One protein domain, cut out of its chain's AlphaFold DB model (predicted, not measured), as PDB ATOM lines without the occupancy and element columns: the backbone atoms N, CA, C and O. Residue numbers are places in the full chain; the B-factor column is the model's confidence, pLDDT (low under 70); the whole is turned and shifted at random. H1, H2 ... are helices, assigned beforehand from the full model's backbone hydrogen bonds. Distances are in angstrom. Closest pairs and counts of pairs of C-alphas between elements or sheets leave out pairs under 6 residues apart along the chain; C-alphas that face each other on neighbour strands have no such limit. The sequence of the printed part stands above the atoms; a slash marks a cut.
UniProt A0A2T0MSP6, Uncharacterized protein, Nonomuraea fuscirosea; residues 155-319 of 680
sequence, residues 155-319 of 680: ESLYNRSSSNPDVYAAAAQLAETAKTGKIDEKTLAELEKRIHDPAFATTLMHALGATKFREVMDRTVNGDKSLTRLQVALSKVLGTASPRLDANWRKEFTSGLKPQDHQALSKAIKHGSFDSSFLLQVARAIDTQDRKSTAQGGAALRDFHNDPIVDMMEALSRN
ATOM      1  N   GLU A 155      -8.648  -9.585  13.641       84.75
ATOM      2  CA  GLU A 155      -8.005 -10.908  13.608       84.75
ATOM      3  C   GLU A 155      -8.879 -12.013  14.217       84.75
ATOM      4  O   GLU A 155      -8.878 -13.157  13.756       84.75
ATOM      5  N   SER A 156      -9.659 -11.690  15.252       88.69
ATOM      6  CA  SER A 156     -10.525 -12.671  15.907       88.69
ATOM      7  C   SER A 156     -11.677 -13.083  14.992       88.69
ATOM      8  O   SER A 156     -12.027 -14.263  14.914       88.69
ATOM      9  N   LEU A 157     -12.253 -12.125  14.263       88.81
ATOM     10  CA  LEU A 157     -13.298 -12.388  13.285       88.81
ATOM     11  C   LEU A 157     -12.743 -13.137  12.072       88.81
ATOM     12  O   LEU A 157     -13.395 -14.063  11.601       88.81
ATOM     13  N   TYR A 158     -11.534 -12.804  11.618       88.31
ATOM     14  CA  TYR A 158     -10.874 -13.496  10.508       88.31
ATOM     15  C   TYR A 158     -10.600 -14.975  10.805       88.31
ATOM     16  O   TYR A 158     -10.806 -15.850   9.960       88.31
ATOM     17  N   ASN A 159     -10.192 -15.283  12.035       88.31
ATOM     18  CA  ASN A 159     -10.021 -16.669  12.461       88.31
ATOM     19  C   ASN A 159     -11.370 -17.397  12.552       88.31
ATOM     20  O   ASN A 159     -11.494 -18.523  12.072       88.31
ATOM     21  N   ARG A 160     -12.408 -16.751  13.103       89.69
ATOM     22  CA  ARG A 160     -13.756 -17.346  13.186       89.69
ATOM     23  C   ARG A 160     -14.431 -17.514  11.824       89.69
ATOM     24  O   ARG A 160     -15.219 -18.439  11.656       89.69
ATOM     25  N   SER A 161     -14.092 -16.688  10.837       90.38
ATOM     26  CA  SER A 161     -14.537 -16.851   9.450       90.38
ATOM     27  C   SER A 161     -13.777 -17.946   8.698       90.38
ATOM     28  O   SER A 161     -13.922 -18.061   7.482       90.38
ATOM     29  N   SER A 162     -12.965 -18.757   9.393       91.00
ATOM     30  CA  SER A 162     -12.113 -19.792   8.793       91.00
ATOM     31  C   SER A 162     -11.236 -19.238   7.670       91.00
ATOM     32  O   SER A 162     -11.032 -19.885   6.643       91.00
ATOM     33  N   SER A 163     -10.760 -17.999   7.842       87.94
ATOM     34  CA  SER A 163      -9.968 -17.274   6.850       87.94
ATOM     35  C   SER A 163     -10.675 -17.031   5.508       87.94
ATOM     36  O   SER A 163      -9.999 -16.715   4.527       87.94
ATOM     37  N   ASN A 164     -12.006 -17.167   5.439       91.00
ATOM     38  CA  ASN A 164     -12.789 -16.897   4.236       91.00
ATOM     39  C   ASN A 164     -13.081 -15.381   4.117       91.00
ATOM     40  O   ASN A 164     -13.762 -14.835   4.996       91.00
ATOM     41  N   PRO A 165     -12.605 -14.714   3.043       88.12
ATOM     42  CA  PRO A 165     -12.805 -13.281   2.807       88.12
ATOM     43  C   PRO A 165     -14.272 -12.840   2.821       88.12
ATOM     44  O   PRO A 165     -14.617 -11.852   3.464       88.12
ATOM     45  N   ASP A 166     -15.144 -13.600   2.157       92.00
ATOM     46  CA  ASP A 166     -16.553 -13.239   1.993       92.00
ATOM     47  C   ASP A 166     -17.339 -13.417   3.286       92.00
ATOM     48  O   ASP A 166     -18.188 -12.598   3.623       92.00
ATOM     49  N   VAL A 167     -17.042 -14.479   4.039       94.69
ATOM     50  CA  VAL A 167     -17.673 -14.705   5.344       94.69
ATOM     51  C   VAL A 167     -17.254 -13.621   6.332       94.69
ATOM     52  O   VAL A 167     -18.090 -13.128   7.085       94.69
ATOM     53  N   TYR A 168     -15.977 -13.232   6.319       92.38
ATOM     54  CA  TYR A 168     -15.485 -12.129   7.138       92.38
ATOM     55  C   TYR A 168     -16.202 -10.819   6.799       92.38
ATOM     56  O   TYR A 168     -16.721 -10.150   7.692       92.38
ATOM     57  N   ALA A 169     -16.269 -10.480   5.508       91.06
ATOM     58  CA  ALA A 169     -16.925  -9.272   5.033       91.06
ATOM     59  C   ALA A 169     -18.414  -9.253   5.409       91.06
ATOM     60  O   ALA A 169     -18.877  -8.287   6.015       91.06
ATOM     61  N   ALA A 170     -19.138 -10.345   5.152       94.19
ATOM     62  CA  ALA A 170     -20.538 -10.487   5.536       94.19
ATOM     63  C   ALA A 170     -20.737 -10.353   7.054       94.19
ATOM     64  O   ALA A 170     -21.583  -9.582   7.502       94.19
ATOM     65  N   ALA A 171     -19.943 -11.058   7.865       94.75
ATOM     66  CA  ALA A 171     -20.069 -11.022   9.321       94.75
ATOM     67  C   ALA A 171     -19.792  -9.623   9.893       94.75
ATOM     68  O   ALA A 171     -20.492  -9.189  10.808       94.75
ATOM     69  N   ALA A 172     -18.818  -8.900   9.341       91.81
ATOM     70  CA  ALA A 172     -18.515  -7.536   9.752       91.81
ATOM     71  C   ALA A 172     -19.640  -6.553   9.390       91.81
ATOM     72  O   ALA A 172     -20.040  -5.758  10.242       91.81
ATOM     73  N   GLN A 173     -20.193  -6.642   8.173       92.06
ATOM     74  CA  GLN A 173     -21.322  -5.800   7.758       92.06
ATOM     75  C   GLN A 173     -22.559  -6.070   8.621       92.06
ATOM     76  O   GLN A 173     -23.164  -5.142   9.151       92.06
ATOM     77  N   LEU A 174     -22.880  -7.342   8.876       94.50
ATOM     78  CA  LEU A 174     -23.983  -7.720   9.762       94.50
ATOM     79  C   LEU A 174     -23.749  -7.254  11.206       94.50
ATOM     80  O   LEU A 174     -24.673  -6.772  11.862       94.50
ATOM     81  N   ALA A 175     -22.515  -7.341  11.712       92.19
ATOM     82  CA  ALA A 175     -22.180  -6.830  13.036       92.19
ATOM     83  C   ALA A 175     -22.384  -5.311  13.144       92.19
ATOM     84  O   ALA A 175     -22.755  -4.827  14.219       92.19
ATOM     85  N   GLU A 176     -22.178  -4.574  12.052       90.69
ATOM     86  CA  GLU A 176     -22.471  -3.146  11.973       90.69
ATOM     87  C   GLU A 176     -23.971  -2.869  11.826       90.69
ATOM     88  O   GLU A 176     -24.494  -1.978  12.499       90.69
ATOM     89  N   THR A 177     -24.708  -3.685  11.067       91.69
ATOM     90  CA  THR A 177     -26.178  -3.632  11.015       91.69
ATOM     91  C   THR A 177     -26.801  -3.843  12.394       91.69
ATOM     92  O   THR A 177     -27.723  -3.119  12.758       91.69
ATOM     93  N   ALA A 178     -26.269  -4.745  13.225       91.62
ATOM     94  CA  ALA A 178     -26.739  -4.914  14.605       91.62
ATOM     95  C   ALA A 178     -26.632  -3.618  15.439       91.62
ATOM     96  O   ALA A 178     -27.462  -3.361  16.317       91.62
ATOM     97  N   LYS A 179     -25.618  -2.784  15.173       92.06
ATOM     98  CA  LYS A 179     -25.423  -1.507  15.874       92.06
ATOM     99  C   LYS A 179     -26.285  -0.395  15.285       92.06
ATOM    100  O   LYS A 179     -26.931   0.329  16.035       92.06
ATOM    101  N   THR A 180     -26.277  -0.263  13.961       92.19
ATOM    102  CA  THR A 180     -26.824   0.901  13.246       92.19
ATOM    103  C   THR A 180     -28.263   0.719  12.778       92.19
ATOM    104  O   THR A 180     -28.938   1.709  12.505       92.19
ATOM    105  N   GLY A 181     -28.726  -0.525  12.648       91.38
ATOM    106  CA  GLY A 181     -29.990  -0.864  11.999       91.38
ATOM    107  C   GLY A 181     -29.996  -0.597  10.492       91.38
ATOM    108  O   GLY A 181     -31.066  -0.529   9.902       91.38
ATOM    109  N   LYS A 182     -28.831  -0.403   9.860       92.75
ATOM    110  CA  LYS A 182     -28.715  -0.137   8.422       92.75
ATOM    111  C   LYS A 182     -27.956  -1.260   7.731       92.75
ATOM    112  O   LYS A 182     -27.001  -1.805   8.282       92.75
ATOM    113  N   ILE A 183     -28.380  -1.578   6.515       92.94
ATOM    114  CA  ILE A 183     -27.677  -2.488   5.617       92.94
ATOM    115  C   ILE A 183     -27.666  -1.882   4.220       92.94
ATOM    116  O   ILE A 183     -28.662  -1.300   3.787       92.94
ATOM    117  N   ASP A 184     -26.531  -1.969   3.537       91.19
ATOM    118  CA  ASP A 184     -26.439  -1.532   2.154       91.19
ATOM    119  C   ASP A 184     -27.024  -2.590   1.202       91.19
ATOM    120  O   ASP A 184     -27.022  -3.795   1.468       91.19
ATOM    121  N   GLU A 185     -27.543  -2.123   0.068       93.19
ATOM    122  CA  GLU A 185     -28.234  -2.969  -0.911       93.19
ATOM    123  C   GLU A 185     -27.310  -4.032  -1.532       93.19
ATOM    124  O   GLU A 185     -27.768  -5.107  -1.913       93.19
ATOM    125  N   LYS A 186     -26.004  -3.758  -1.609       93.44
ATOM    126  CA  LYS A 186     -25.020  -4.657  -2.214       93.44
ATOM    127  C   LYS A 186     -24.689  -5.823  -1.279       93.44
ATOM    128  O   LYS A 186     -24.773  -6.967  -1.724       93.44
ATOM    129  N   THR A 187     -24.441  -5.568   0.010       92.94
ATOM    130  CA  THR A 187     -24.315  -6.606   1.052       92.94
ATOM    131  C   THR A 187     -25.545  -7.504   1.051       92.94
ATOM    132  O   THR A 187     -25.427  -8.731   1.082       92.94
ATOM    133  N   LEU A 188     -26.737  -6.905   0.997       95.56
ATOM    134  CA  LEU A 188     -27.987  -7.652   0.987       95.56
ATOM    135  C   LEU A 188     -28.107  -8.551  -0.254       95.56
ATOM    136  O   LEU A 188     -28.420  -9.732  -0.116       95.56
ATOM    137  N   ALA A 189     -27.813  -8.028  -1.446       95.75
ATOM    138  CA  ALA A 189     -27.858  -8.801  -2.685       95.75
ATOM    139  C   ALA A 189     -26.845  -9.962  -2.695       95.75
ATOM    140  O   ALA A 189     -27.167 -11.060  -3.153       95.75
ATOM    141  N   GLU A 190     -25.632  -9.758  -2.177       95.56
ATOM    142  CA  GLU A 190     -24.637 -10.832  -2.058       95.56
ATOM    143  C   GLU A 190     -25.045 -11.898  -1.035       95.56
ATOM    144  O   GLU A 190     -24.871 -13.094  -1.285       95.56
ATOM    145  N   LEU A 191     -25.670 -11.500   0.078       96.81
ATOM    146  CA  LEU A 191     -26.237 -12.446   1.037       96.81
ATOM    147  C   LEU A 191     -27.357 -13.278   0.396       96.81
ATOM    148  O   LEU A 191     -27.368 -14.502   0.535       96.81
ATOM    149  N   GLU A 192     -28.267 -12.631  -0.339       97.38
ATOM    150  CA  GLU A 192     -29.382 -13.271  -1.048       97.38
ATOM    151  C   GLU A 192     -28.903 -14.310  -2.076       97.38
ATOM    152  O   GLU A 192     -29.505 -15.379  -2.190       97.38
ATOM    153  N   LYS A 193     -27.785 -14.061  -2.770       97.69
ATOM    154  CA  LYS A 193     -27.182 -15.030  -3.707       97.69
ATOM    155  C   LYS A 193     -26.651 -16.289  -3.019       97.69
ATOM    156  O   LYS A 193     -26.591 -17.346  -3.644       97.69
ATOM    157  N   ARG A 194     -26.257 -16.189  -1.747       97.19
ATOM    158  CA  ARG A 194     -25.556 -17.256  -1.009       97.19
ATOM    159  C   ARG A 194     -26.424 -17.988   0.013       97.19
ATOM    160  O   ARG A 194     -25.929 -18.869   0.707       97.19
ATOM    161  N   ILE A 195     -27.726 -17.696   0.077       97.44
ATOM    162  CA  ILE A 195     -28.673 -18.315   1.030       97.44
ATOM    163  C   ILE A 195     -28.712 -19.852   0.978       97.44
ATOM    164  O   ILE A 195     -29.087 -20.488   1.963       97.44
ATOM    165  N   HIS A 196     -28.335 -20.449  -0.156       96.88
ATOM    166  CA  HIS A 196     -28.334 -21.897  -0.379       96.88
ATOM    167  C   HIS A 196     -26.935 -22.528  -0.346       96.88
ATOM    168  O   HIS A 196     -26.832 -23.738  -0.525       96.88
ATOM    169  N   ASP A 197     -25.870 -21.752  -0.111       98.00
ATOM    170  CA  ASP A 197     -24.509 -22.277   0.034       98.00
ATOM    171  C   ASP A 197     -24.295 -22.771   1.476       98.00
ATOM    172  O   ASP A 197     -24.204 -21.956   2.402       98.00
ATOM    173  N   PRO A 198     -24.185 -24.093   1.708       97.44
ATOM    174  CA  PRO A 198     -24.104 -24.606   3.064       97.44
ATOM    175  C   PRO A 198     -22.752 -24.374   3.740       97.44
ATOM    176  O   PRO A 198     -22.709 -24.282   4.970       97.44
ATOM    177  N   ALA A 199     -21.662 -24.267   2.974       97.19
ATOM    178  CA  ALA A 199     -20.338 -23.987   3.522       97.19
ATOM    179  C   ALA A 199     -20.249 -22.523   3.966       97.19
ATOM    180  O   ALA A 199     -19.830 -22.241   5.094       97.19
ATOM    181  N   PHE A 200     -20.723 -21.604   3.119       97.62
ATOM    182  CA  PHE A 200     -20.837 -20.189   3.461       97.62
ATOM    183  C   PHE A 200     -21.758 -19.978   4.667       97.62
ATOM    184  O   PHE A 200     -21.343 -19.363   5.647       97.62
ATOM    185  N   ALA A 201     -22.973 -20.535   4.636       98.12
ATOM    186  CA  ALA A 201     -23.965 -20.342   5.689       98.12
ATOM    187  C   ALA A 201     -23.467 -20.819   7.061       98.12
ATOM    188  O   ALA A 201     -23.567 -20.090   8.046       98.12
ATOM    189  N   THR A 202     -22.877 -22.017   7.123       97.88
ATOM    190  CA  THR A 202     -22.348 -22.581   8.376       97.88
ATOM    191  C   THR A 202     -21.215 -21.718   8.927       97.88
ATOM    192  O   THR A 202     -21.247 -21.318  10.091       97.88
ATOM    193  N   THR A 203     -20.244 -21.362   8.081       97.56
ATOM    194  CA  THR A 203     -19.096 -20.543   8.498       97.56
ATOM    195  C   THR A 203     -19.543 -19.147   8.936       97.56
ATOM    196  O   THR A 203     -19.039 -18.634   9.931       97.56
ATOM    197  N   LEU A 204     -20.535 -18.551   8.264       98.12
ATOM    198  CA  LEU A 204     -21.108 -17.259   8.642       98.12
ATOM    199  C   LEU A 204     -21.790 -17.298  10.012       98.12
ATOM    200  O   LEU A 204     -21.570 -16.397  10.819       98.12
ATOM    201  N   MET A 205     -22.572 -18.337  10.310       98.06
ATOM    202  CA  MET A 205     -23.210 -18.478  11.625       98.06
ATOM    203  C   MET A 205     -22.184 -18.636  12.757       98.06
ATOM    204  O   MET A 205     -22.368 -18.047  13.826       98.06
ATOM    205  N   HIS A 206     -21.087 -19.369  12.535       96.50
ATOM    206  CA  HIS A 206     -19.996 -19.468  13.514       96.50
ATOM    207  C   HIS A 206     -19.196 -18.164  13.643       96.50
ATOM    208  O   HIS A 206     -18.854 -17.771  14.759       96.50
ATOM    209  N   ALA A 207     -18.935 -17.474  12.530       96.56
ATOM    210  CA  ALA A 207     -18.220 -16.201  12.518       96.56
ATOM    211  C   ALA A 207     -18.973 -15.109  13.283       96.56
ATOM    212  O   ALA A 207     -18.384 -14.402  14.101       96.56
ATOM    213  N   LEU A 208     -20.282 -15.002  13.040       95.94
ATOM    214  CA  LEU A 208     -21.149 -14.030  13.695       95.94
ATOM    215  C   LEU A 208     -21.390 -14.395  15.170       95.94
ATOM    216  O   LEU A 208     -21.339 -13.527  16.040       95.94
ATOM    217  N   GLY A 209     -21.603 -15.683  15.458       96.25
ATOM    218  CA  GLY A 209     -22.007 -16.174  16.775       96.25
ATOM    219  C   GLY A 209     -23.503 -15.979  17.043       96.25
ATOM    220  O   GLY A 209     -24.154 -15.097  16.474       96.25
ATOM    221  N   ALA A 210     -24.068 -16.810  17.921       95.94
ATOM    222  CA  ALA A 210     -25.512 -16.857  18.143       95.94
ATOM    223  C   ALA A 210     -26.062 -15.560  18.759       95.94
ATOM    224  O   ALA A 210     -27.104 -15.063  18.330       95.94
ATOM    225  N   THR A 211     -25.350 -14.974  19.726       93.50
ATOM    226  CA  THR A 211     -25.766 -13.710  20.352       93.50
ATOM    227  C   THR A 211     -25.817 -12.565  19.346       93.50
ATOM    228  O   THR A 211     -26.833 -11.877  19.256       93.50
ATOM    229  N   LYS A 212     -24.772 -12.397  18.527       94.62
ATOM    230  CA  LYS A 212     -24.737 -11.323  17.529       94.62
ATOM    231  C   LYS A 212     -25.776 -11.540  16.433       94.62
ATOM    232  O   LYS A 212     -26.411 -10.580  16.015       94.62
ATOM    233  N   PHE A 213     -26.002 -12.787  16.016       96.50
ATOM    234  CA  PHE A 213     -27.077 -13.112  15.081       96.50
ATOM    235  C   PHE A 213     -28.448 -12.681  15.628       96.50
ATOM    236  O   PHE A 213     -29.208 -12.035  14.909       96.50
ATOM    237  N   ARG A 214     -28.747 -12.949  16.909       94.81
ATOM    238  CA  ARG A 214     -29.984 -12.460  17.546       94.81
ATOM    239  C   ARG A 214     -30.081 -10.939  17.541       94.81
ATOM    240  O   ARG A 214     -31.137 -10.423  17.208       94.81
ATOM    241  N   GLU A 215     -28.994 -10.231  17.851       94.00
ATOM    242  CA  GLU A 215     -28.977  -8.760  17.800       94.00
ATOM    243  C   GLU A 215     -29.275  -8.222  16.395       94.00
ATOM    244  O   GLU A 215     -29.974  -7.222  16.263       94.00
ATOM    245  N   VAL A 216     -28.776  -8.873  15.336       95.44
ATOM    246  CA  VAL A 216     -29.112  -8.495  13.953       95.44
ATOM    247  C   VAL A 216     -30.594  -8.730  13.677       95.44
ATOM    248  O   VAL A 216     -31.262  -7.846  13.147       95.44
ATOM    249  N   MET A 217     -31.118  -9.895  14.058       95.75
ATOM    250  CA  MET A 217     -32.525 -10.249  13.857       95.75
ATOM    251  C   MET A 217     -33.480  -9.341  14.642       95.75
ATOM    252  O   MET A 217     -34.542  -8.991  14.140       95.75
ATOM    253  N   ASP A 218     -33.096  -8.898  15.839       93.25
ATOM    254  CA  ASP A 218     -33.854  -7.919  16.628       93.25
ATOM    255  C   ASP A 218     -34.044  -6.604  15.854       93.25
ATOM    256  O   ASP A 218     -35.138  -6.039  15.816       93.25
ATOM    257  N   ARG A 219     -33.017  -6.161  15.112       93.81
ATOM    258  CA  ARG A 219     -33.125  -4.968  14.253       93.81
ATOM    259  C   ARG A 219     -34.107  -5.129  13.103       93.81
ATOM    260  O   ARG A 219     -34.622  -4.121  12.627       93.81
ATOM    261  N   THR A 220     -34.382  -6.351  12.651       93.31
ATOM    262  CA  THR A 220     -35.293  -6.572  11.524       93.31
ATOM    263  C   THR A 220     -36.762  -6.639  11.932       93.31
ATOM    264  O   THR A 220     -37.612  -6.527  11.055       93.31
ATOM    265  N   VAL A 221     -37.078  -6.788  13.227       89.75
ATOM    266  CA  VAL A 221     -38.458  -7.005  13.712       89.75
ATOM    267  C   VAL A 221     -39.410  -5.900  13.248       89.75
ATOM    268  O   VAL A 221     -40.497  -6.198  12.764       89.75
ATOM    269  N   ASN A 222     -38.979  -4.642  13.344       86.44
ATOM    270  CA  ASN A 222     -39.743  -3.462  12.918       86.44
ATOM    271  C   ASN A 222     -39.049  -2.729  11.763       86.44
ATOM    272  O   ASN A 222     -39.060  -1.501  11.682       86.44
ATOM    273  N   GLY A 223     -38.358  -3.496  10.923       85.44
ATOM    274  CA  GLY A 223     -37.514  -2.962   9.873       85.44
ATOM    275  C   GLY A 223     -38.286  -2.452   8.657       85.44
ATOM    276  O   GLY A 223     -39.425  -2.836   8.401       85.44
ATOM    277  N   ASP A 224     -37.630  -1.607   7.865       93.12
ATOM    278  CA  ASP A 224     -38.119  -1.222   6.544       93.12
ATOM    279  C   ASP A 224     -38.063  -2.400   5.543       93.12
ATOM    280  O   ASP A 224     -37.778  -3.557   5.880       93.12
ATOM    281  N   LYS A 225     -38.335  -2.116   4.265       94.88
ATOM    282  CA  LYS A 225     -38.292  -3.124   3.195       94.88
ATOM    283  C   LYS A 225     -36.924  -3.816   3.092       94.88
ATOM    284  O   LYS A 225     -36.877  -5.017   2.819       94.88
ATOM    285  N   SER A 226     -35.829  -3.088   3.305       94.88
ATOM    286  CA  SER A 226     -34.469  -3.627   3.212       94.88
ATOM    287  C   SER A 226     -34.162  -4.548   4.388       94.88
ATOM    288  O   SER A 226     -33.654  -5.652   4.194       94.88
ATOM    289  N   LEU A 227     -34.558  -4.163   5.600       95.56
ATOM    290  CA  LEU A 227     -34.427  -5.011   6.784       95.56
ATOM    291  C   LEU A 227     -35.338  -6.246   6.734       95.56
ATOM    292  O   LEU A 227     -34.942  -7.317   7.187       95.56
ATOM    293  N   THR A 228     -36.516  -6.144   6.115       95.75
ATOM    294  CA  THR A 228     -37.383  -7.308   5.865       95.75
ATOM    295  C   THR A 228     -36.721  -8.297   4.903       95.75
ATOM    296  O   THR A 228     -36.741  -9.506   5.135       95.75
ATOM    297  N   ARG A 229     -36.086  -7.812   3.828       97.25
ATOM    298  CA  ARG A 229     -35.304  -8.674   2.925       97.25
ATOM    299  C   ARG A 229     -34.120  -9.314   3.639       97.25
ATOM    300  O   ARG A 229     -33.906 -10.517   3.491       97.25
ATOM    301  N   LEU A 230     -33.418  -8.546   4.472       97.31
ATOM    302  CA  LEU A 230     -32.341  -9.066   5.309       97.31
ATOM    303  C   LEU A 230     -32.836 -10.187   6.230       97.31
ATOM    304  O   LEU A 230     -32.211 -11.243   6.287       97.31
ATOM    305  N   GLN A 231     -33.978  -9.997   6.895       96.94
ATOM    306  CA  GLN A 231     -34.610 -11.019   7.731       96.94
ATOM    307  C   GLN A 231     -34.839 -12.322   6.959       96.94
ATOM    308  O   GLN A 231     -34.507 -13.404   7.443       96.94
ATOM    309  N   VAL A 232     -35.403 -12.229   5.749       97.56
ATOM    310  CA  VAL A 232     -35.660 -13.394   4.891       97.56
ATOM    311  C   VAL A 232     -34.347 -14.084   4.520       97.56
ATOM    312  O   VAL A 232     -34.251 -15.306   4.640       97.56
ATOM    313  N   ALA A 233     -33.338 -13.320   4.095       98.12
ATOM    314  CA  ALA A 233     -32.038 -13.858   3.709       98.12
ATOM    315  C   ALA A 233     -31.346 -14.560   4.889       98.12
ATOM    316  O   ALA A 233     -30.950 -15.718   4.761       98.12
ATOM    317  N   LEU A 234     -31.286 -13.922   6.062       98.12
ATOM    318  CA  LEU A 234     -30.687 -14.495   7.272       98.12
ATOM    319  C   LEU A 234     -31.447 -15.711   7.789       98.12
ATOM    320  O   LEU A 234     -30.819 -16.690   8.183       98.12
ATOM    321  N   SER A 235     -32.780 -15.692   7.748       98.06
ATOM    322  CA  SER A 235     -33.592 -16.850   8.129       98.06
ATOM    323  C   SER A 235     -33.311 -18.056   7.226       98.06
ATOM    324  O   SER A 235     -33.178 -19.180   7.711       98.06
ATOM    325  N   LYS A 236     -33.146 -17.836   5.914       98.44
ATOM    326  CA  LYS A 236     -32.772 -18.899   4.970       98.44
ATOM    327  C   LYS A 236     -31.341 -19.389   5.178       98.44
ATOM    328  O   LYS A 236     -31.134 -20.598   5.191       98.44
ATOM    329  N   VAL A 237     -30.385 -18.487   5.405       98.44
ATOM    330  CA  VAL A 237     -28.998 -18.839   5.754       98.44
ATOM    331  C   VAL A 237     -28.960 -19.684   7.028       98.44
ATOM    332  O   VAL A 237     -28.321 -20.734   7.041       98.44
ATOM    333  N   LEU A 238     -29.686 -19.279   8.077       98.56
ATOM    334  CA  LEU A 238     -29.789 -20.044   9.318       98.56
ATOM    335  C   LEU A 238     -30.396 -21.428   9.065       98.56
ATOM    336  O   LEU A 238     -29.877 -22.416   9.574       98.56
ATOM    337  N   GLY A 239     -31.452 -21.510   8.250       98.25
ATOM    338  CA  GLY A 239     -32.043 -22.778   7.823       98.25
ATOM    339  C   GLY A 239     -31.018 -23.706   7.170       98.25
ATOM    340  O   GLY A 239     -30.805 -24.822   7.645       98.25
ATOM    341  N   THR A 240     -30.296 -23.208   6.164       98.44
ATOM    342  CA  THR A 240     -29.237 -23.943   5.454       98.44
ATOM    343  C   THR A 240     -28.099 -24.388   6.388       98.44
ATOM    344  O   THR A 240     -27.561 -25.489   6.231       98.44
ATOM    345  N   ALA A 241     -27.733 -23.565   7.375       98.25
ATOM    346  CA  ALA A 241     -26.704 -23.883   8.365       98.25
ATOM    347  C   ALA A 241     -27.187 -24.861   9.451       98.25
ATOM    348  O   ALA A 241     -26.383 -25.638   9.968       98.25
ATOM    349  N   SER A 242     -28.481 -24.852   9.790       98.31
ATOM    350  CA  SER A 242     -29.048 -25.509  10.980       98.31
ATOM    351  C   SER A 242     -28.637 -26.972  11.218       98.31
ATOM    352  O   SER A 242     -28.356 -27.297  12.376       98.31
ATOM    353  N   PRO A 243     -28.489 -27.852  10.200       97.88
ATOM    354  CA  PRO A 243     -28.069 -29.235  10.437       97.88
ATOM    355  C   PRO A 243     -26.610 -29.356  10.904       97.88
ATOM    356  O   PRO A 243     -26.248 -30.348  11.532       97.88
ATOM    357  N   ARG A 244     -25.764 -28.361  10.596       97.69
ATOM    358  CA  ARG A 244     -24.314 -28.361  10.870       97.69
ATOM    359  C   ARG A 244     -23.916 -27.540  12.096       97.69
ATOM    360  O   ARG A 244     -22.771 -27.633  12.524       97.69
ATOM    361  N   LEU A 245     -24.834 -26.758  12.663       97.44
ATOM    362  CA  LEU A 245     -24.568 -25.990  13.880       97.44
ATOM    363  C   LEU A 245     -24.463 -26.932  15.078       97.44
ATOM    364  O   LEU A 245     -25.348 -27.767  15.287       97.44
ATOM    365  N   ASP A 246     -23.404 -26.786  15.869       96.31
ATOM    366  CA  ASP A 246     -23.162 -27.610  17.052       96.31
ATOM    367  C   ASP A 246     -24.113 -27.283  18.223       96.31
ATOM    368  O   ASP A 246     -24.818 -26.269  18.243       96.31
ATOM    369  N   ALA A 247     -24.138 -28.163  19.227       95.94
ATOM    370  CA  ALA A 247     -25.022 -28.030  20.382       95.94
ATOM    371  C   ALA A 247     -24.755 -26.765  21.221       95.94
ATOM    372  O   ALA A 247     -25.695 -26.223  21.807       95.94
ATOM    373  N   ASN A 248     -23.510 -26.278  21.273       96.56
ATOM    374  CA  ASN A 248     -23.163 -25.074  22.026       96.56
ATOM    375  C   ASN A 248     -23.737 -23.836  21.342       96.56
ATOM    376  O   ASN A 248     -24.386 -23.034  22.011       96.56
ATOM    377  N   TRP A 249     -23.589 -23.728  20.018       97.06
ATOM    378  CA  TRP A 249     -24.178 -22.642  19.236       97.06
ATOM    379  C   TRP A 249     -25.700 -22.618  19.406       97.06
ATOM    380  O   TRP A 249     -26.283 -21.581  19.726       97.06
ATOM    381  N   ARG A 250     -26.365 -23.777  19.276       97.06
ATOM    382  CA  ARG A 250     -27.828 -23.881  19.438       97.06
ATOM    383  C   ARG A 250     -28.285 -23.518  20.852       97.06
ATOM    384  O   ARG A 250     -29.302 -22.844  21.024       97.06
ATOM    385  N   LYS A 251     -27.538 -23.948  21.874       96.31
ATOM    386  CA  LYS A 251     -27.808 -23.601  23.274       96.31
ATOM    387  C   LYS A 251     -27.637 -22.104  23.510       96.31
ATOM    388  O   LYS A 251     -28.497 -21.502  24.141       96.31
ATOM    389  N   GLU A 252     -26.576 -21.489  23.000       95.75
ATOM    390  CA  GLU A 252     -26.373 -20.041  23.103       95.75
ATOM    391  C   GLU A 252     -27.521 -19.280  22.423       95.75
ATOM    392  O   GLU A 252     -28.086 -18.362  23.015       95.75
ATOM    393  N   PHE A 253     -27.944 -19.725  21.236       96.62
ATOM    394  CA  PHE A 253     -29.054 -19.127  20.491       96.62
ATOM    395  C   PHE A 253     -30.385 -19.166  21.257       96.62
ATOM    396  O   PHE A 253     -31.167 -18.218  21.198       96.62
ATOM    397  N   THR A 254     -30.629 -20.231  22.022       96.31
ATOM    398  CA  THR A 254     -31.909 -20.474  22.712       96.31
ATOM    399  C   THR A 254     -31.899 -20.160  24.210       96.31
ATOM    400  O   THR A 254     -32.941 -20.243  24.856       96.31
ATOM    401  N   SER A 255     -30.758 -19.768  24.784       93.25
ATOM    402  CA  SER A 255     -30.618 -19.468  26.216       93.25
ATOM    403  C   SER A 255     -30.399 -17.981  26.495       93.25
ATOM    404  O   SER A 255     -30.017 -17.211  25.614       93.25
ATOM    405  N   GLY A 256     -30.666 -17.568  27.740       87.69
ATOM    406  CA  GLY A 256     -30.455 -16.187  28.188       87.69
ATOM    407  C   GLY A 256     -31.365 -15.159  27.510       87.69
ATOM    408  O   GLY A 256     -30.990 -13.992  27.436       87.69
ATOM    409  N   LEU A 257     -32.527 -15.593  27.009       88.44
ATOM    410  CA  LEU A 257     -33.444 -14.756  26.240       88.44
ATOM    411  C   LEU A 257     -34.010 -13.615  27.092       88.44
ATOM    412  O   LEU A 257     -34.640 -13.833  28.130       88.44
ATOM    413  N   LYS A 258     -33.809 -12.387  26.619       86.94
ATOM    414  CA  LYS A 258     -34.541 -11.198  27.052       86.94
ATOM    415  C   LYS A 258     -35.957 -11.221  26.465       86.94
ATOM    416  O   LYS A 258     -36.199 -11.918  25.477       86.94
ATOM    417  N   PRO A 259     -36.896 -10.425  27.006       81.12
ATOM    418  CA  PRO A 259     -38.226 -10.301  26.426       81.12
ATOM    419  C   PRO A 259     -38.218  -9.952  24.932       81.12
ATOM    420  O   PRO A 259     -38.977 -10.559  24.204       81.12
ATOM    421  N   GLN A 260     -37.345  -9.073  24.431       82.06
ATOM    422  CA  GLN A 260     -37.301  -8.802  22.981       82.06
ATOM    423  C   GLN A 260     -36.749  -9.965  22.134       82.06
ATOM    424  O   GLN A 260     -37.127 -10.128  20.975       82.06
ATOM    425  N   ASP A 261     -35.906 -10.829  22.711       87.38
ATOM    426  CA  ASP A 261     -35.176 -11.835  21.935       87.38
ATOM    427  C   ASP A 261     -36.125 -12.872  21.325       87.38
ATOM    428  O   ASP A 261     -35.862 -13.375  20.238       87.38
ATOM    429  N   HIS A 262     -37.262 -13.177  21.963       87.31
ATOM    430  CA  HIS A 262     -38.188 -14.171  21.416       87.31
ATOM    431  C   HIS A 262     -38.802 -13.738  20.070       87.31
ATOM    432  O   HIS A 262     -39.075 -14.604  19.238       87.31
ATOM    433  N   GLN A 263     -38.968 -12.429  19.822       90.81
ATOM    434  CA  GLN A 263     -39.407 -11.912  18.519       90.81
ATOM    435  C   GLN A 263     -38.303 -12.098  17.475       90.81
ATOM    436  O   GLN A 263     -38.554 -12.582  16.375       90.81
ATOM    437  N   ALA A 264     -37.054 -11.797  17.836       92.56
ATOM    438  CA  ALA A 264     -35.910 -12.037  16.963       92.56
ATOM    439  C   ALA A 264     -35.768 -13.531  16.603       92.56
ATOM    440  O   ALA A 264     -35.549 -13.869  15.437       92.56
ATOM    441  N   LEU A 265     -35.951 -14.436  17.576       95.56
ATOM    442  CA  LEU A 265     -35.929 -15.885  17.347       95.56
ATOM    443  C   LEU A 265     -37.049 -16.330  16.403       95.56
ATOM    444  O   LEU A 265     -36.787 -17.101  15.480       95.56
ATOM    445  N   SER A 266     -38.280 -15.856  16.604       95.44
ATOM    446  CA  SER A 266     -39.405 -16.256  15.757       95.44
ATOM    447  C   SER A 266     -39.231 -15.778  14.314       95.44
ATOM    448  O   SER A 266     -39.422 -16.556  13.379       95.44
ATOM    449  N   LYS A 267     -38.766 -14.536  14.113       95.06
ATOM    450  CA  LYS A 267     -38.407 -14.014  12.785       95.06
ATOM    451  C   LYS A 267     -37.276 -14.820  12.149       95.06
ATOM    452  O   LYS A 267     -37.313 -15.077  10.944       95.06
ATOM    453  N   ALA A 268     -36.303 -15.269  12.942       96.94
ATOM    454  CA  ALA A 268     -35.174 -16.055  12.449       96.94
ATOM    455  C   ALA A 268     -35.598 -17.412  11.882       96.94
ATOM    456  O   ALA A 268     -34.980 -17.884  10.929       96.94
ATOM    457  N   ILE A 269     -36.667 -18.021  12.399       97.75
ATOM    458  CA  ILE A 269     -37.183 -19.305  11.894       97.75
ATOM    459  C   ILE A 269     -38.306 -19.167  10.857       97.75
ATOM    460  O   ILE A 269     -38.805 -20.166  10.337       97.75
ATOM    461  N   LYS A 270     -38.698 -17.939  10.498       95.81
ATOM    462  CA  LYS A 270     -39.884 -17.694   9.671       95.81
ATOM    463  C   LYS A 270     -39.742 -18.073   8.193       95.81
ATOM    464  O   LYS A 270     -40.757 -18.354   7.570       95.81
ATOM    465  N   HIS A 271     -38.558 -18.070   7.588       95.69
ATOM    466  CA  HIS A 271     -38.434 -18.220   6.125       95.69
ATOM    467  C   HIS A 271     -37.477 -19.323   5.660       95.69
ATOM    468  O   HIS A 271     -37.467 -19.648   4.471       95.69
ATOM    469  N   GLY A 272     -36.674 -19.893   6.558       93.44
ATOM    470  CA  GLY A 272     -35.764 -20.995   6.245       93.44
ATOM    471  C   GLY A 272     -36.428 -22.375   6.219       93.44
ATOM    472  O   GLY A 272     -37.549 -22.568   6.693       93.44
ATOM    473  N   SER A 273     -35.691 -23.345   5.678       96.12
ATOM    474  CA  SER A 273     -35.938 -24.773   5.893       96.12
ATOM    475  C   SER A 273     -34.957 -25.256   6.952       96.12
ATOM    476  O   SER A 273     -33.754 -25.060   6.791       96.12
ATOM    477  N   PHE A 274     -35.461 -25.820   8.044       98.06
ATOM    478  CA  PHE A 274     -34.667 -26.123   9.232       98.06
ATOM    479  C   PHE A 274     -34.619 -27.621   9.493       98.06
ATOM    480  O   PHE A 274     -35.616 -28.320   9.297       98.06
ATOM    481  N   ASP A 275     -33.488 -28.084  10.024       97.88
ATOM    482  CA  ASP A 275     -33.410 -29.382  10.687       97.88
ATOM    483  C   ASP A 275     -34.470 -29.479  11.800       97.88
ATOM    484  O   ASP A 275     -34.659 -28.536  12.576       97.88
ATOM    485  N   SER A 276     -35.171 -30.615  11.892       97.94
ATOM    486  CA  SER A 276     -36.301 -30.764  12.820       97.94
ATOM    487  C   SER A 276     -35.883 -30.605  14.282       97.94
ATOM    488  O   SER A 276     -36.616 -29.990  15.056       97.94
ATOM    489  N   SER A 277     -34.695 -31.093  14.663       97.19
ATOM    490  CA  SER A 277     -34.204 -30.977  16.041       97.19
ATOM    491  C   SER A 277     -33.858 -29.531  16.402       97.19
ATOM    492  O   SER A 277     -34.184 -29.067  17.495       97.19
ATOM    493  N   PHE A 278     -33.257 -28.795  15.459       98.31
ATOM    494  CA  PHE A 278     -32.977 -27.371  15.609       98.31
ATOM    495  C   PHE A 278     -34.274 -26.574  15.780       98.31
ATOM    496  O   PHE A 278     -34.413 -25.815  16.742       98.31
ATOM    497  N   LEU A 279     -35.241 -26.772  14.879       98.50
ATOM    498  CA  LEU A 279     -36.510 -26.048  14.913       98.50
ATOM    499  C   LEU A 279     -37.292 -26.329  16.200       98.50
ATOM    500  O   LEU A 279     -37.802 -25.394  16.814       98.50
ATOM    501  N   LEU A 280     -37.336 -27.589  16.643       98.31
ATOM    502  CA  LEU A 280     -37.973 -27.979  17.899       98.31
ATOM    503  C   LEU A 280     -37.354 -27.260  19.105       98.31
ATOM    504  O   LEU A 280     -38.077 -26.761  19.968       98.31
ATOM    505  N   GLN A 281     -36.021 -27.185  19.165       97.88
ATOM    506  CA  GLN A 281     -35.318 -26.507  20.254       97.88
ATOM    507  C   GLN A 281     -35.653 -25.010  20.296       97.88
ATOM    508  O   GLN A 281     -35.925 -24.470  21.369       97.88
ATOM    509  N   VAL A 282     -35.672 -24.348  19.135       98.00
ATOM    510  CA  VAL A 282     -36.022 -22.924  19.031       98.00
ATOM    511  C   VAL A 282     -37.491 -22.689  19.388       98.00
ATOM    512  O   VAL A 282     -37.780 -21.801  20.189       98.00
ATOM    513  N   ALA A 283     -38.412 -23.508  18.874       98.00
ATOM    514  CA  ALA A 283     -39.840 -23.398  19.169       98.00
ATOM    515  C   ALA A 283     -40.132 -23.545  20.672       98.00
ATOM    516  O   ALA A 283     -40.847 -22.731  21.251       98.00
ATOM    517  N   ARG A 284     -39.510 -24.522  21.346       97.62
ATOM    518  CA  ARG A 284     -39.648 -24.686  22.803       97.62
ATOM    519  C   ARG A 284     -39.103 -23.495  23.587       97.62
ATOM    520  O   ARG A 284     -39.681 -23.132  24.609       97.62
ATOM    521  N   ALA A 285     -38.016 -22.878  23.126       96.69
ATOM    522  CA  ALA A 285     -37.470 -21.682  23.764       96.69
ATOM    523  C   ALA A 285     -38.421 -20.478  23.631       96.69
ATOM    524  O   ALA A 285     -38.622 -19.755  24.607       96.69
ATOM    525  N   ILE A 286     -39.047 -20.307  22.457       95.88
ATOM    526  CA  ILE A 286     -40.064 -19.272  22.216       95.88
ATOM    527  C   ILE A 286     -41.293 -19.506  23.113       95.88
ATOM    528  O   ILE A 286     -41.676 -18.594  23.841       95.88
ATOM    529  N   ASP A 287     -41.861 -20.718  23.127       95.38
ATOM    530  CA  ASP A 287     -43.021 -21.071  23.971       95.38
ATOM    531  C   ASP A 287     -42.724 -20.888  25.469       95.38
ATOM    532  O   ASP A 287     -43.476 -20.237  26.191       95.38
ATOM    533  N   THR A 288     -41.570 -21.368  25.943       95.00
ATOM    534  CA  THR A 288     -41.165 -21.212  27.352       95.00
ATOM    535  C   THR A 288     -41.113 -19.740  27.763       95.00
ATOM    536  O   THR A 288     -41.583 -19.368  28.843       95.00
ATOM    537  N   GLN A 289     -40.542 -18.885  26.911       92.62
ATOM    538  CA  GLN A 289     -40.433 -17.457  27.193       92.62
ATOM    539  C   GLN A 289     -41.797 -16.755  27.146       92.62
ATOM    540  O   GLN A 289     -42.061 -15.869  27.965       92.62
ATOM    541  N   ASP A 290     -42.670 -17.153  26.227       90.56
ATOM    542  CA  ASP A 290     -44.029 -16.631  26.111       90.56
ATOM    543  C   ASP A 290     -44.895 -16.985  27.339       90.56
ATOM    544  O   ASP A 290     -45.488 -16.096  27.966       90.56
ATOM    545  N   ARG A 291     -44.861 -18.245  27.792       92.00
ATOM    546  CA  ARG A 291     -45.541 -18.674  29.027       92.00
ATOM    547  C   ARG A 291     -45.013 -17.950  30.258       92.00
ATOM    548  O   ARG A 291     -45.798 -17.495  31.090       92.00
ATOM    549  N   LYS A 292     -43.689 -17.788  30.366       91.38
ATOM    550  CA  LYS A 292     -43.063 -17.029  31.459       91.38
ATOM    551  C   LYS A 292     -43.536 -15.575  31.480       91.38
ATOM    552  O   LYS A 292     -43.842 -15.055  32.550       91.38
ATOM    553  N   SER A 293     -43.614 -14.936  30.314       84.50
ATOM    554  CA  SER A 293     -44.058 -13.542  30.190       84.50
ATOM    555  C   SER A 293     -45.524 -13.386  30.609       84.50
ATOM    556  O   SER A 293     -45.859 -12.459  31.347       84.50
ATOM    557  N   THR A 294     -46.374 -14.343  30.226       82.94
ATOM    558  CA  THR A 294     -47.792 -14.392  30.616       82.94
ATOM    559  C   THR A 294     -47.962 -14.599  32.126       82.94
ATOM    560  O   THR A 294     -48.727 -13.882  32.770       82.94
ATOM    561  N   ALA A 295     -47.209 -15.528  32.724       86.19
ATOM    562  CA  ALA A 295     -47.268 -15.815  34.159       86.19
ATOM    563  C   ALA A 295     -46.832 -14.628  35.038       86.19
ATOM    564  O   ALA A 295     -47.284 -14.493  36.172       86.19
ATOM    565  N   GLN A 296     -45.973 -13.748  34.520       85.12
ATOM    566  CA  GLN A 296     -45.506 -12.548  35.223       85.12
ATOM    567  C   GLN A 296     -46.483 -11.363  35.126       85.12
ATOM    568  O   GLN A 296     -46.133 -10.253  35.521       85.12
ATOM    569  N   GLY A 297     -47.693 -11.571  34.596       77.06
ATOM    570  CA  GLY A 297     -48.672 -10.503  34.398       77.06
ATOM    571  C   GLY A 297     -48.263  -9.503  33.317       77.06
ATOM    572  O   GLY A 297     -48.878  -8.442  33.199       77.06
ATOM    573  N   GLY A 298     -47.238  -9.824  32.518       70.31
ATOM    574  CA  GLY A 298     -46.951  -9.076  31.308       70.31
ATOM    575  C   GLY A 298     -48.186  -9.129  30.421       70.31
ATOM    576  O   GLY A 298     -48.758 -10.203  30.221       70.31
ATOM    577  N   ALA A 299     -48.615  -7.978  29.894       60.41
ATOM    578  CA  ALA A 299     -49.564  -7.995  28.794       60.41
ATOM    579  C   ALA A 299     -48.946  -8.909  27.738       60.41
ATOM    580  O   ALA A 299     -47.842  -8.622  27.269       60.41
ATOM    581  N   ALA A 300     -49.602 -10.036  27.432       60.47
ATOM    582  CA  ALA A 300     -49.213 -10.848  26.290       60.47
ATOM    583  C   ALA A 300     -48.999  -9.851  25.151       60.47
ATOM    584  O   ALA A 300     -49.910  -9.056  24.895       60.47
ATOM    585  N   LEU A 301     -47.783  -9.792  24.597       57.44
ATOM    586  CA  LEU A 301     -47.402  -8.877  23.522       57.44
ATOM    587  C   LEU A 301     -48.245  -9.248  22.300       57.44
ATOM    588  O   LEU A 301     -47.811  -9.941  21.390       57.44
ATOM    589  N   ARG A 302     -49.509  -8.827  22.328       62.53
ATOM    590  CA  ARG A 302     -50.529  -9.019  21.306       62.53
ATOM    591  C   ARG A 302     -50.432  -7.859  20.333       62.53
ATOM    592  O   ARG A 302     -51.443  -7.258  19.978       62.53
ATOM    593  N   ASP A 303     -49.206  -7.516  19.942       68.69
ATOM    594  CA  ASP A 303     -49.046  -6.755  18.721       68.69
ATOM    595  C   ASP A 303     -49.623  -7.636  17.613       68.69
ATOM    596  O   ASP A 303     -49.103  -8.712  17.310       68.69
ATOM    597  N   PHE A 304     -50.750  -7.190  17.065       64.94
ATOM    598  CA  PHE A 304     -51.518  -7.900  16.053       64.94
ATOM    599  C   PHE A 304     -50.675  -8.293  14.835       64.94
ATOM    600  O   PHE A 304     -51.061  -9.215  14.112       64.94
ATOM    601  N   HIS A 305     -49.546  -7.617  14.613       71.44
ATOM    602  CA  HIS A 305     -48.669  -7.831  13.469       71.44
ATOM    603  C   HIS A 305     -47.393  -8.622  13.795       71.44
ATOM    604  O   HIS A 305     -46.792  -9.188  12.881       71.44
ATOM    605  N   ASN A 306     -46.997  -8.714  15.069       81.31
ATOM    606  CA  ASN A 306     -45.678  -9.216  15.476       81.31
ATOM    607  C   ASN A 306     -45.720 -10.266  16.597       81.31
ATOM    608  O   ASN A 306     -44.779 -10.374  17.383       81.31
ATOM    609  N   ASP A 307     -46.792 -11.058  16.670       89.44
ATOM    610  CA  ASP A 307     -46.860 -12.178  17.611       89.44
ATOM    611  C   ASP A 307     -45.811 -13.249  17.236       89.44
ATOM    612  O   ASP A 307     -45.922 -13.886  16.179       89.44
ATOM    613  N   PRO A 308     -44.796 -13.488  18.088       92.31
ATOM    614  CA  PRO A 308     -43.721 -14.440  17.813       92.31
ATOM    615  C   PRO A 308     -44.225 -15.868  17.603       92.31
ATOM    616  O   PRO A 308     -43.582 -16.682  16.942       92.31
ATOM    617  N   ILE A 309     -45.389 -16.195  18.151       93.75
ATOM    618  CA  ILE A 309     -45.903 -17.555  18.098       93.75
ATOM    619  C   ILE A 309     -46.606 -17.812  16.778       93.75
ATOM    620  O   ILE A 309     -46.588 -18.943  16.305       93.75
ATOM    621  N   VAL A 310     -47.127 -16.777  16.121       94.00
ATOM    622  CA  VAL A 310     -47.624 -16.906  14.748       94.00
ATOM    623  C   VAL A 310     -46.492 -17.354  13.825       94.00
ATOM    624  O   VAL A 310     -46.667 -18.326  13.094       94.00
ATOM    625  N   ASP A 311     -45.329 -16.706  13.920       94.94
ATOM    626  CA  ASP A 311     -44.149 -17.034  13.111       94.94
ATOM    627  C   ASP A 311     -43.560 -18.409  13.486       94.94
ATOM    628  O   ASP A 311     -43.172 -19.182  12.607       94.94
ATOM    629  N   MET A 312     -43.552 -18.757  14.780       96.94
ATOM    630  CA  MET A 312     -43.155 -20.090  15.251       96.94
ATOM    631  C   MET A 312     -44.071 -21.190  14.700       96.94
ATOM    632  O   MET A 312     -43.581 -22.194  14.186       96.94
ATOM    633  N   MET A 313     -45.392 -21.013  14.780       97.44
ATOM    634  CA  MET A 313     -46.368 -21.984  14.275       97.44
ATOM    635  C   MET A 313     -46.314 -22.092  12.752       97.44
ATOM    636  O   MET A 313     -46.406 -23.189  12.208       97.44
ATOM    637  N   GLU A 314     -46.082 -20.981  12.047       97.00
ATOM    638  CA  GLU A 314     -45.831 -21.004  10.606       97.00
ATOM    639  C   GLU A 314     -44.592 -21.853  10.275       97.00
ATOM    640  O   GLU A 314     -44.646 -22.701   9.381       97.00
ATOM    641  N   ALA A 315     -43.501 -21.696  11.029       97.94
ATOM    642  CA  ALA A 315     -42.298 -22.506  10.860       97.94
ATOM    643  C   ALA A 315     -42.543 -23.996  11.147       97.94
ATOM    644  O   ALA A 315     -42.158 -24.837  10.334       97.94
ATOM    645  N   LEU A 316     -43.235 -24.323  12.246       98.31
ATOM    646  CA  LEU A 316     -43.613 -25.699  12.585       98.31
ATOM    647  C   LEU A 316     -44.504 -26.328  11.508       98.31
ATOM    648  O   LEU A 316     -44.275 -27.470  11.125       98.31
ATOM    649  N   SER A 317     -45.449 -25.578  10.934       97.62
ATOM    650  CA  SER A 317     -46.339 -26.097   9.884       97.62
ATOM    651  C   SER A 317     -45.610 -26.584   8.625       97.62
ATOM    652  O   SER A 317     -46.123 -27.435   7.904       97.62
ATOM    653  N   ARG A 318     -44.392 -26.085   8.369       97.75
ATOM    654  CA  ARG A 318     -43.543 -26.520   7.246       97.75
ATOM    655  C   ARG A 318     -42.626 -27.697   7.588       97.75
ATOM    656  O   ARG A 318     -41.980 -28.229   6.690       97.75
ATOM    657  N   ASN A 319     -42.554 -28.109   8.854       98.19
ATOM    658  CA  ASN A 319     -41.768 -29.256   9.309       98.19
ATOM    659  C   ASN A 319     -42.642 -30.166  10.200       98.19
ATOM    660  O   ASN A 319     -42.623 -30.035  11.426       98.19
TER     661      ASN A 319
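Overview. This is residues 155 to 319 of the 680 residues of an uncharacterized protein of Nonomuraea fuscirosea (UniProt A0A2T0MSP6). Picture a body of helices in which H5, H6 and H8 make the middle, H1 to H4 pack together at one end, and the long helix H9 folds back side by side with H10 at the other. H7 bridges H5 and H9, and a long loop, residues 296 to 307, joins H9 to H10. The printed part has 165 residues with ten named helices, H1 to H10 in order along the chain, and no named strand; the class is all helix, part aligned and part crossed in its packing. It is compact, with a radius of gyration of the C-alphas of 15.1 A, and spans 47 by 32 by 29 A.

Along the chain. Find C-alpha 155 at (-8.005, -10.908, 13.608), where H1, residues 155 to 160, begins. Next come H2, residues 165 to 180, 22.5 A long, H3, residues 185 to 194, and H4, residues 198 to 208. Read on to H5, residues 210 to 220, and then to H6, residues 225 to 241, which covers 24.3 A from C-alpha 225 at (-38.292, -3.124, 3.195). After it find H7, residues 247 to 254, and H8, residues 261 to 268. H9, residues 276 to 295, is the longest at 28.3 A. H10, residues 308 to 317, ends at C-alpha 317, (-46.339, -26.097, 9.884).

Arrangement. Start at H1, which touches H2 about perpendicular, at 73 degrees; the closest C-alphas, of Tyr 158 and Tyr 168, are 5.9 A apart. H2 touches H4 at a steep tilt of 46 degrees, the same way, closest at the C-alphas of Val 167 and Leu 204, 5.4 A. H3 touches H6 at a shallow tilt of 25 degrees, the same way, closest at Glu 192 and Ala 233, C-alphas 5.5 A apart. H5 and H6 form a helical hairpin, closest at the C-alphas of Thr 220 and Leu 227, 5.1 A. H8 touches H5 about perpendicular, at 80 degrees, with C-alphas 218 and 264 closest at 4.6 A. H7 touches H9 at a shallow tilt of 34 degrees, only just short of steep, with C-alphas 254 and 285 closest at 5.8 A. H9 and H10 form a hairpin, opposite ways at 30 degrees, with C-alphas 283 and 312 closest at 6.1 A. H1 and H10 are apart. Every O i to N i+4 pair is within hydrogen-bond range in H1 and in H3 to H10; in H2, 11 of 12 are.

Size, cuts and confidence. The two C-alphas farthest apart, of Ser 163 and Gly 297, are 48.0 A apart. The printed part has no cut. The link from H9 to H10 is long, at 12 residues. Look there for low confidence: residues 299 to 304 are under 70, while the mean pLDDT of the printed part of this model is 92.6.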